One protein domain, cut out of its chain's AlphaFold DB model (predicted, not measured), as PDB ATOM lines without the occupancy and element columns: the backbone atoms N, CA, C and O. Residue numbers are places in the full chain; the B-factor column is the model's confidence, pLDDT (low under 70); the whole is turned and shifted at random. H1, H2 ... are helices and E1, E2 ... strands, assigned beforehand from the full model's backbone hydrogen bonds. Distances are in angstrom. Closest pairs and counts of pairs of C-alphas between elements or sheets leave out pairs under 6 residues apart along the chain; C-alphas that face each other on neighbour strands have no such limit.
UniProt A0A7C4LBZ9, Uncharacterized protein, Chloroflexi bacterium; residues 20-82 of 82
ATOM      1  N   LYS A  20     -29.158  57.220 -40.943       81.62
ATOM      2  CA  LYS A  20     -30.530  57.012 -41.449       81.62
ATOM      3  C   LYS A  20     -30.737  55.660 -42.110       81.62
ATOM      4  O   LYS A  20     -31.800  55.063 -41.973       81.62
ATOM      5  N   THR A  21     -29.748  55.170 -42.848       80.50
ATOM      6  CA  THR A  21     -29.923  53.992 -43.698       80.50
ATOM      7  C   THR A  21     -28.721  53.067 -43.605       80.50
ATOM      8  O   THR A  21     -27.580  53.508 -43.709       80.50
ATOM      9  N   LEU A  22     -28.968  51.764 -43.463       82.00
ATOM     10  CA  LEU A  22     -27.949  50.745 -43.687       82.00
ATOM     11  C   LEU A  22     -27.822  50.492 -45.190       82.00
ATOM     12  O   LEU A  22     -28.780  50.096 -45.842       82.00
ATOM     13  N   THR A  23     -26.638  50.747 -45.726       87.38
ATOM     14  CA  THR A  23     -26.365  50.745 -47.174       87.38
ATOM     15  C   THR A  23     -25.360  49.689 -47.609       87.38
ATOM     16  O   THR A  23     -25.182  49.477 -48.801       87.38
ATOM     17  N   GLY A  24     -24.695  49.031 -46.662       85.25
ATOM     18  CA  GLY A  24     -23.762  47.963 -46.972       85.25
ATOM     19  C   GLY A  24     -23.502  47.093 -45.760       85.25
ATOM     20  O   GLY A  24     -23.399  47.586 -44.635       85.25
ATOM     21  N   VAL A  25     -23.390  45.798 -46.016       87.88
ATOM     22  CA  VAL A  25     -23.017  44.797 -45.025       87.88
ATOM     23  C   VAL A  25     -21.858  44.007 -45.597       87.88
ATOM     24  O   VAL A  25     -21.965  43.440 -46.684       87.88
ATOM     25  N   HIS A  26     -20.761  43.982 -44.855       89.06
ATOM     26  CA  HIS A  26     -19.586  43.189 -45.167       89.06
ATOM     27  C   HIS A  26     -19.308  42.235 -44.012       89.06
ATOM     28  O   HIS A  26     -19.376  42.640 -42.850       89.06
ATOM     29  N   ILE A  27     -19.058  40.970 -44.328       86.38
ATOM     30  CA  ILE A  27     -18.813  39.905 -43.362       86.38
ATOM     31  C   ILE A  27     -17.526  39.192 -43.769       86.38
ATOM     32  O   ILE A  27     -17.458  38.574 -44.829       86.38
ATOM     33  N   ALA A  28     -16.524  39.232 -42.899       85.75
ATOM     34  CA  ALA A  28     -15.368  38.360 -42.978       85.75
ATOM     35  C   ALA A  28     -15.624  37.107 -42.131       85.75
ATOM     36  O   ALA A  28     -15.989  37.207 -40.955       85.75
ATOM     37  N   VAL A  29     -15.429  35.930 -42.721       83.44
ATOM     38  CA  VAL A  29     -15.527  34.629 -42.043       83.44
ATOM     39  C   VAL A  29     -14.175  33.920 -42.031       83.44
ATOM     40  O   VAL A  29     -13.377  34.064 -42.956       83.44
ATOM     41  N   THR A  30     -13.906  33.134 -40.988       82.12
ATOM     42  CA  THR A  30     -12.651  32.379 -40.859       82.12
ATOM     43  C   THR A  30     -12.772  30.983 -41.448       82.12
ATOM     44  O   THR A  30     -13.375  30.104 -40.835       82.12
ATOM     45  N   GLY A  31     -12.126  30.770 -42.593       74.12
ATOM     46  CA  GLY A  31     -11.994  29.456 -43.221       74.12
ATOM     47  C   GLY A  31     -13.314  28.827 -43.685       74.12
ATOM     48  O   GLY A  31     -14.412  29.286 -43.384       74.12
ATOM     49  N   GLY A  32     -13.190  27.737 -44.442       79.12
ATOM     50  CA  GLY A  32     -14.330  26.991 -44.970       79.12
ATOM     51  C   GLY A  32     -14.929  27.579 -46.251       79.12
ATOM     52  O   GLY A  32     -14.720  28.738 -46.608       79.12
ATOM     53  N   ALA A  33     -15.663  26.735 -46.974       81.19
ATOM     54  CA  ALA A  33     -16.394  27.156 -48.158       81.19
ATOM     55  C   ALA A  33     -17.692  27.863 -47.754       81.19
ATOM     56  O   ALA A  33     -18.402  27.421 -46.848       81.19
ATOM     57  N   LEU A  34     -18.038  28.928 -48.477       83.06
ATOM     58  CA  LEU A  34     -19.339  29.565 -48.328       83.06
ATOM     59  C   LEU A  34     -20.456  28.581 -48.699       83.06
ATOM     60  O   LEU A  34     -20.396  27.905 -49.735       83.06
ATOM     61  N   SER A  35     -21.506  28.543 -47.876       86.81
ATOM     62  CA  SER A  35     -22.739  27.832 -48.218       86.81
ATOM     63  C   SER A  35     -23.337  28.389 -49.512       86.81
ATOM     64  O   SER A  35     -23.098  29.545 -49.866       86.81
ATOM     65  N   ASP A  36     -24.147  27.599 -50.217       89.88
ATOM     66  CA  ASP A  36     -24.749  28.045 -51.484       89.88
ATOM     67  C   ASP A  36     -25.617  29.300 -51.298       89.88
ATOM     68  O   ASP A  36     -25.621  30.190 -52.143       89.88
ATOM     69  N   LYS A  37     -26.291  29.426 -50.145       88.31
ATOM     70  CA  LYS A  37     -27.061  30.629 -49.796       88.31
ATOM     71  C   LYS A  37     -26.160  31.843 -49.575       88.31
ATOM     72  O   LYS A  37     -26.498  32.931 -50.027       88.31
ATOM     73  N   ALA A  38     -25.028  31.664 -48.893       84.69
ATOM     74  CA  ALA A  38     -24.065  32.741 -48.677       84.69
ATOM     75  C   ALA A  38     -23.439  33.200 -50.001       84.69
ATOM     76  O   ALA A  38     -23.345  34.402 -50.237       84.69
ATOM     77  N   ARG A  39     -23.101  32.260 -50.894       89.50
ATOM     78  CA  ARG A  39     -22.650  32.582 -52.256       89.50
ATOM     79  C   ARG A  39     -23.709  33.352 -53.031       89.50
ATOM     80  O   ARG A  39     -23.403  34.416 -53.543       89.50
ATOM     81  N   LEU A  40     -24.963  32.900 -53.018       92.19
ATOM     82  CA  LEU A  40     -26.051  33.583 -53.721       92.19
ATOM     83  C   LEU A  40     -26.255  35.029 -53.241       92.19
ATOM     84  O   LEU A  40     -26.464  35.919 -54.059       92.19
ATOM     85  N   LEU A  41     -26.178  35.280 -51.931       88.56
ATOM     86  CA  LEU A  41     -26.272  36.640 -51.384       88.56
ATOM     87  C   LEU A  41     -25.084  37.519 -51.795       88.56
ATOM     88  O   LEU A  41     -25.278  38.704 -52.080       88.56
ATOM     89  N   ASN A  42     -23.884  36.934 -51.830       89.75
ATOM     90  CA  ASN A  42     -22.660  37.609 -52.243       89.75
ATOM     91  C   ASN A  42     -22.669  37.959 -53.733       89.75
ATOM     92  O   ASN A  42     -22.430  39.107 -54.099       89.75
ATOM     93  N   ASP A  43     -23.047  37.004 -54.577       90.88
ATOM     94  CA  ASP A  43     -23.130  37.176 -56.029       90.88
ATOM     95  C   ASP A  43     -24.241  38.163 -56.422       90.88
ATOM     96  O   ASP A  43     -24.108  38.908 -57.392       90.88
ATOM     97  N   ALA A  44     -25.324  38.228 -55.637       90.31
ATOM     98  CA  ALA A  44     -26.385  39.221 -55.803       90.31
ATOM     99  C   ALA A  44     -25.988  40.636 -55.331       90.31
ATOM    100  O   ALA A  44     -26.783  41.567 -55.473       90.31
ATOM    101  N   GLY A  45     -24.800  40.811 -54.735       86.00
ATOM    102  CA  GLY A  45     -24.321  42.096 -54.219       86.00
ATOM    103  C   GLY A  45     -25.113  42.628 -53.019       86.00
ATOM    104  O   GLY A  45     -25.013  43.809 -52.692       86.00
ATOM    105  N   LEU A  46     -25.914  41.779 -52.366       84.44
ATOM    106  CA  LEU A  46     -26.737  42.167 -51.214       84.44
ATOM    107  C   LEU A  46     -25.910  42.238 -49.926       84.44
ATOM    108  O   LEU A  46     -26.190  43.052 -49.046       84.44
ATOM    109  N   VAL A  47     -24.904  41.371 -49.815       87.00
ATOM    110  CA  VAL A  47     -23.966  41.295 -48.691       87.00
ATOM    111  C   VAL A  47     -22.611  40.903 -49.251       87.00
ATOM    112  O   VAL A  47     -22.535  39.920 -49.971       87.00
ATOM    113  N   THR A  48     -21.539  41.605 -48.899       90.50
ATOM    114  CA  THR A  48     -20.189  41.158 -49.260       90.50
ATOM    115  C   THR A  48     -19.700  40.160 -48.221       90.50
ATOM    116  O   THR A  48     -19.625  40.494 -47.040       90.50
ATOM    117  N   ILE A  49     -19.376  38.941 -48.640       88.56
ATOM    118  CA  ILE A  49     -18.853  37.896 -47.758       88.56
ATOM    119  C   ILE A  49     -17.488  37.455 -48.274       88.56
ATOM    120  O   ILE A  49     -17.366  37.002 -49.411       88.56
ATOM    121  N   GLU A  50     -16.469  37.554 -47.427       88.81
ATOM    122  CA  GLU A  50     -15.096  37.173 -47.760       88.81
ATOM    123  C   GLU A  50     -14.472  36.291 -46.679       88.81
ATOM    124  O   GLU A  50     -14.897  36.280 -45.523       88.81
ATOM    125  N   THR A  51     -13.437  35.543 -47.050       84.88
ATOM    126  CA  THR A  51     -12.623  34.794 -46.091       84.88
ATOM    127  C   THR A  51     -11.511  35.681 -45.538       84.88
ATOM    128  O   THR A  51     -10.703  36.196 -46.311       84.88
ATOM    129  N   GLY A  52     -11.441  35.816 -44.213       80.81
ATOM    130  CA  GLY A  52     -10.435  36.607 -43.504       80.81
ATOM    131  C   GLY A  52      -9.769  35.836 -42.355       80.81
ATOM    132  O   GLY A  52     -10.205  34.734 -42.013       80.81
ATOM    133  N   PRO A  53      -8.704  36.394 -41.750       79.94
ATOM    134  CA  PRO A  53      -7.989  35.762 -40.637       79.94
ATOM    135  C   PRO A  53      -8.794  35.755 -39.327       79.94
ATOM    136  O   PRO A  53      -8.547  34.920 -38.464       79.94
ATOM    137  N   GLU A  54      -9.766  36.659 -39.188       79.44
ATOM    138  CA  GLU A  54     -10.629  36.802 -38.015       79.44
ATOM    139  C   GLU A  54     -12.076  37.071 -38.454       79.44
ATOM    140  O   GLU A  54     -12.286  37.707 -39.495       79.44
ATOM    141  N   PRO A  55     -13.084  36.619 -37.685       78.81
ATOM    142  CA  PRO A  55     -14.471  36.921 -37.990       78.81
ATOM    143  C   PRO A  55     -14.747  38.403 -37.711       78.81
ATOM    144  O   PRO A  55     -14.529  38.895 -36.602       78.81
ATOM    145  N   LEU A  56     -15.245  39.119 -38.717       81.19
ATOM    146  CA  LEU A  56     -15.529  40.551 -38.628       81.19
ATOM    147  C   LEU A  56     -16.823  40.872 -39.372       81.19
ATOM    148  O   LEU A  56     -17.119  40.276 -40.400       81.19
ATOM    149  N   MET A  57     -17.572  41.860 -38.891       82.94
ATOM    150  CA  MET A  57     -18.662  42.458 -39.657       82.94
ATOM    151  C   MET A  57     -18.474  43.962 -39.711       82.94
ATOM    152  O   MET A  57     -18.248  44.609 -38.687       82.94
ATOM    153  N   THR A  58     -18.617  44.516 -40.906       84.38
ATOM    154  CA  THR A  58     -18.581  45.953 -41.144       84.38
ATOM    155  C   THR A  58     -19.934  46.401 -41.680       84.38
ATOM    156  O   THR A  58     -20.430  45.886 -42.682       84.38
ATOM    157  N   LEU A  59     -20.533  47.384 -41.009       83.88
ATOM    158  CA  LEU A  59     -21.772  48.026 -41.434       83.88
ATOM    159  C   LEU A  59     -21.443  49.371 -42.077       83.88
ATOM    160  O   LEU A  59     -20.779  50.210 -41.469       83.88
ATOM    161  N   THR A  60     -21.940  49.590 -43.290       83.75
ATOM    162  CA  THR A  60     -21.831  50.876 -43.983       83.75
ATOM    163  C   THR A  60     -23.167  51.593 -43.915       83.75
ATOM    164  O   THR A  60     -24.164  51.122 -44.468       83.75
ATOM    165  N   LEU A  61     -23.186  52.745 -43.252       85.19
ATOM    166  CA  LEU A  61     -24.375  53.571 -43.062       85.19
ATOM    167  C   LEU A  61     -24.333  54.783 -43.998       85.19
ATOM    168  O   LEU A  61     -23.259  55.320 -44.269       85.19
ATOM    169  N   ASP A  62     -25.497  55.208 -44.486       86.12
ATOM    170  CA  ASP A  62     -25.701  56.379 -45.347       86.12
ATOM    171  C   ASP A  62     -24.745  56.448 -46.553       86.12
ATOM    172  O   ASP A  62     -24.268  57.518 -46.929       86.12
ATOM    173  N   GLY A  63     -24.403  55.303 -47.144       81.94
ATOM    174  CA  GLY A  63     -23.465  55.186 -48.264       81.94
ATOM    175  C   GLY A  63     -22.015  55.505 -47.895       81.94
ATOM    176  O   GLY A  63     -21.238  55.888 -48.762       81.94
ATOM    177  N   GLY A  64     -21.657  55.445 -46.609       78.31
ATOM    178  CA  GLY A  64     -20.340  55.849 -46.113       78.31
ATOM    179  C   GLY A  64     -20.130  57.366 -46.089       78.31
ATOM    180  O   GLY A  64     -19.029  57.827 -45.791       78.31
ATOM    181  N   ARG A  65     -21.175  58.166 -46.355       73.50
ATOM    182  CA  ARG A  65     -21.082  59.627 -46.538       73.50
ATOM    183  C   ARG A  65     -20.594  60.385 -45.311       73.50
ATOM    184  O   ARG A  65     -20.110  61.502 -45.449       73.50
ATOM    185  N   GLN A  66     -20.720  59.799 -44.122       71.50
ATOM    186  CA  GLN A  66     -20.205  60.419 -42.906       71.50
ATOM    187  C   GLN A  66     -18.679  60.298 -42.781       71.50
ATOM    188  O   GLN A  66     -18.097  61.022 -41.983       71.50
ATOM    189  N   GLY A  67     -18.022  59.393 -43.525       68.81
ATOM    190  CA  GLY A  67     -16.566  59.187 -43.465       68.81
ATOM    191  C   GLY A  67     -16.047  58.717 -42.099       68.81
ATOM    192  O   GLY A  67     -14.845  58.730 -41.849       68.81
ATOM    193  N   ARG A  68     -16.947  58.322 -41.191       67.44
ATOM    194  CA  ARG A  68     -16.622  57.902 -39.826       67.44
ATOM    195  C   ARG A  68     -16.549  56.385 -39.771       67.44
ATOM    196  O   ARG A  68     -17.481  55.702 -40.185       67.44
ATOM    197  N   ARG A  69     -15.465  55.872 -39.193       69.75
ATOM    198  CA  ARG A  69     -15.325  54.464 -38.818       69.75
ATOM    199  C   ARG A  69     -15.375  54.369 -37.299       69.75
ATOM    200  O   ARG A  69     -14.585  55.019 -36.622       69.75
ATOM    201  N   LEU A  70     -16.302  53.575 -36.782       69.75
ATOM    202  CA  LEU A  70     -16.376  53.245 -35.364       69.75
ATOM    203  C   LEU A  70     -15.948  51.785 -35.207       69.75
ATOM    204  O   LEU A  70     -16.627  50.898 -35.720       69.75
ATOM    205  N   ASP A  71     -14.818  51.542 -34.540       71.38
ATOM    206  CA  ASP A  71     -14.474  50.189 -34.107       71.38
ATOM    207  C   ASP A  71     -15.233  49.902 -32.816       71.38
ATOM    208  O   ASP A  71     -14.998  50.496 -31.768       71.38
ATOM    209  N   VAL A  72     -16.223  49.037 -32.950       68.06
ATOM    210  CA  VAL A  72     -17.158  48.657 -31.896       68.06
ATOM    211  C   VAL A  72     -16.735  47.362 -31.218       68.06
ATOM    212  O   VAL A  72     -17.505  46.814 -30.435       68.06
ATOM    213  N   ARG A  73     -15.540  46.837 -31.507       69.38
ATOM    214  CA  ARG A  73     -15.002  45.671 -30.807       69.38
ATOM    215  C   ARG A  73     -14.545  46.069 -29.396       69.38
ATOM    216  O   ARG A  73     -13.991  47.150 -29.219       69.38
ATOM    217  N   PRO A  74     -14.753  45.215 -28.381       66.75
ATOM    218  CA  PRO A  74     -15.498  43.947 -28.400       66.75
ATOM    219  C   PRO A  74     -17.013  44.118 -28.138       66.75
ATOM    220  O   PRO A  74     -17.716  43.147 -27.887       66.75
ATOM    221  N   ILE A  75     -17.506  45.357 -28.127       56.59
ATOM    222  CA  ILE A  75     -18.774  45.814 -27.539       56.59
ATOM    223  C   ILE A  75     -20.010  45.335 -28.318       56.59
ATOM    224  O   ILE A  75     -21.065  45.145 -27.716       56.59
ATOM    225  N   LEU A  76     -19.911  45.140 -29.637       56.44
ATOM    226  CA  LEU A  76     -21.031  44.680 -30.468       56.44
ATOM    227  C   LEU A  76     -21.044  43.142 -30.573       56.44
ATOM    228  O   LEU A  76     -20.166  42.572 -31.225       56.44
ATOM    229  N   PRO A  77     -22.021  42.444 -29.957       48.56
ATOM    230  CA  PRO A  77     -22.024  40.990 -29.900       48.56
ATOM    231  C   PRO A  77     -22.581  40.421 -31.205       48.56
ATOM    232  O   PRO A  77     -23.768  40.116 -31.317       48.56
ATOM    233  N   LEU A  78     -21.726  40.236 -32.205       51.50
ATOM    234  CA  LEU A  78     -22.041  39.352 -33.325       51.50
ATOM    235  C   LEU A  78     -21.652  37.930 -32.951       51.50
ATOM    236  O   LEU A  78     -20.577  37.437 -33.282       51.50
ATOM    237  N   VAL A  79     -22.542  37.277 -32.208       45.59
ATOM    238  CA  VAL A  79     -22.407  35.855 -31.898       45.59
ATOM    239  C   VAL A  79     -22.888  35.059 -33.112       45.59
ATOM    240  O   VAL A  79     -24.078  34.777 -33.247       45.59
ATOM    241  N   LEU A  80     -21.963  34.697 -34.005       41.41
ATOM    242  CA  LEU A  80     -22.211  33.684 -35.031       41.41
ATOM    243  C   LEU A  80     -22.161  32.311 -34.349       41.41
ATOM    244  O   LEU A  80     -21.091  31.843 -33.964       41.41
ATOM    245  N   LYS A  81     -23.323  31.689 -34.135       31.00
ATOM    246  CA  LYS A  81     -23.404  30.303 -33.655       31.00
ATOM    247  C   LYS A  81     -23.433  29.367 -34.863       31.00
ATOM    248  O   LYS A  81     -24.262  29.562 -35.749       31.00
ATOM    249  N   VAL A  82     -22.508  28.406 -34.881       42.44
ATOM    250  CA  VAL A  82     -22.500  27.238 -35.780       42.44
ATOM    251  C   VAL A  82     -23.574  26.236 -35.390       42.44
ATOM    252  O   VAL A  82     -23.839  26.109 -34.172       42.44
TER     253      VAL A  82
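This is residues 20 to 82 of the 82 residues of an uncharacterized protein of Chloroflexi bacterium (UniProt A0A7C4LBZ9). A small three-stranded sheet has one short helix, H1, at its E2 edge, and a long tail, residues 62 to 82, runs from the end of E3 back toward the sheet's other end. The 63 printed residues hold E1, H1, E2 and E3 along the chain, a mixed class with 26 residues in named elements, under half. The sheet, order E2 E1 E3, is mixed; the whole is only just compact, close to loose, with radius of gyration of the C-alphas 12.7 A and spans 34 by 28 by 18 A.

E1, residues 22 to 29, is parallel to E2, residues 48 to 51, at 15 degrees, with N 27 and O 48 2.8 A apart, within hydrogen-bond range. E1 is antiparallel to E3, residues 56 to 61, at 170 degrees, with N 26 and O 58 2.9 A apart, also within range. H1, residues 36 to 43, only grazes the sheet with residues 38 to 43; its closest C-alpha pair with E2 is Asn 42 and Thr 48, 5.3 A. Every O i to N i+4 pair in H1 is within range. E1, H1 and E2 form a strand-helix-strand unit, two parallel strands with a helix between, its crossover right-handed.

E1 is 20.4 A long from C-alpha 22 at (-27.949, 50.745, -43.687); H1 is 10.3 A, E2 10.4 A, and E3 16.4 A, ending at C-alpha 61 (-24.375, 53.571, -43.062).

The farthest C-alphas, Lys 20 and Gly 32, are 34.3 A apart. The printed part has no cut, and no link between named elements is long. Residues 67 to 70 and 72 to 82 have pLDDT under 70.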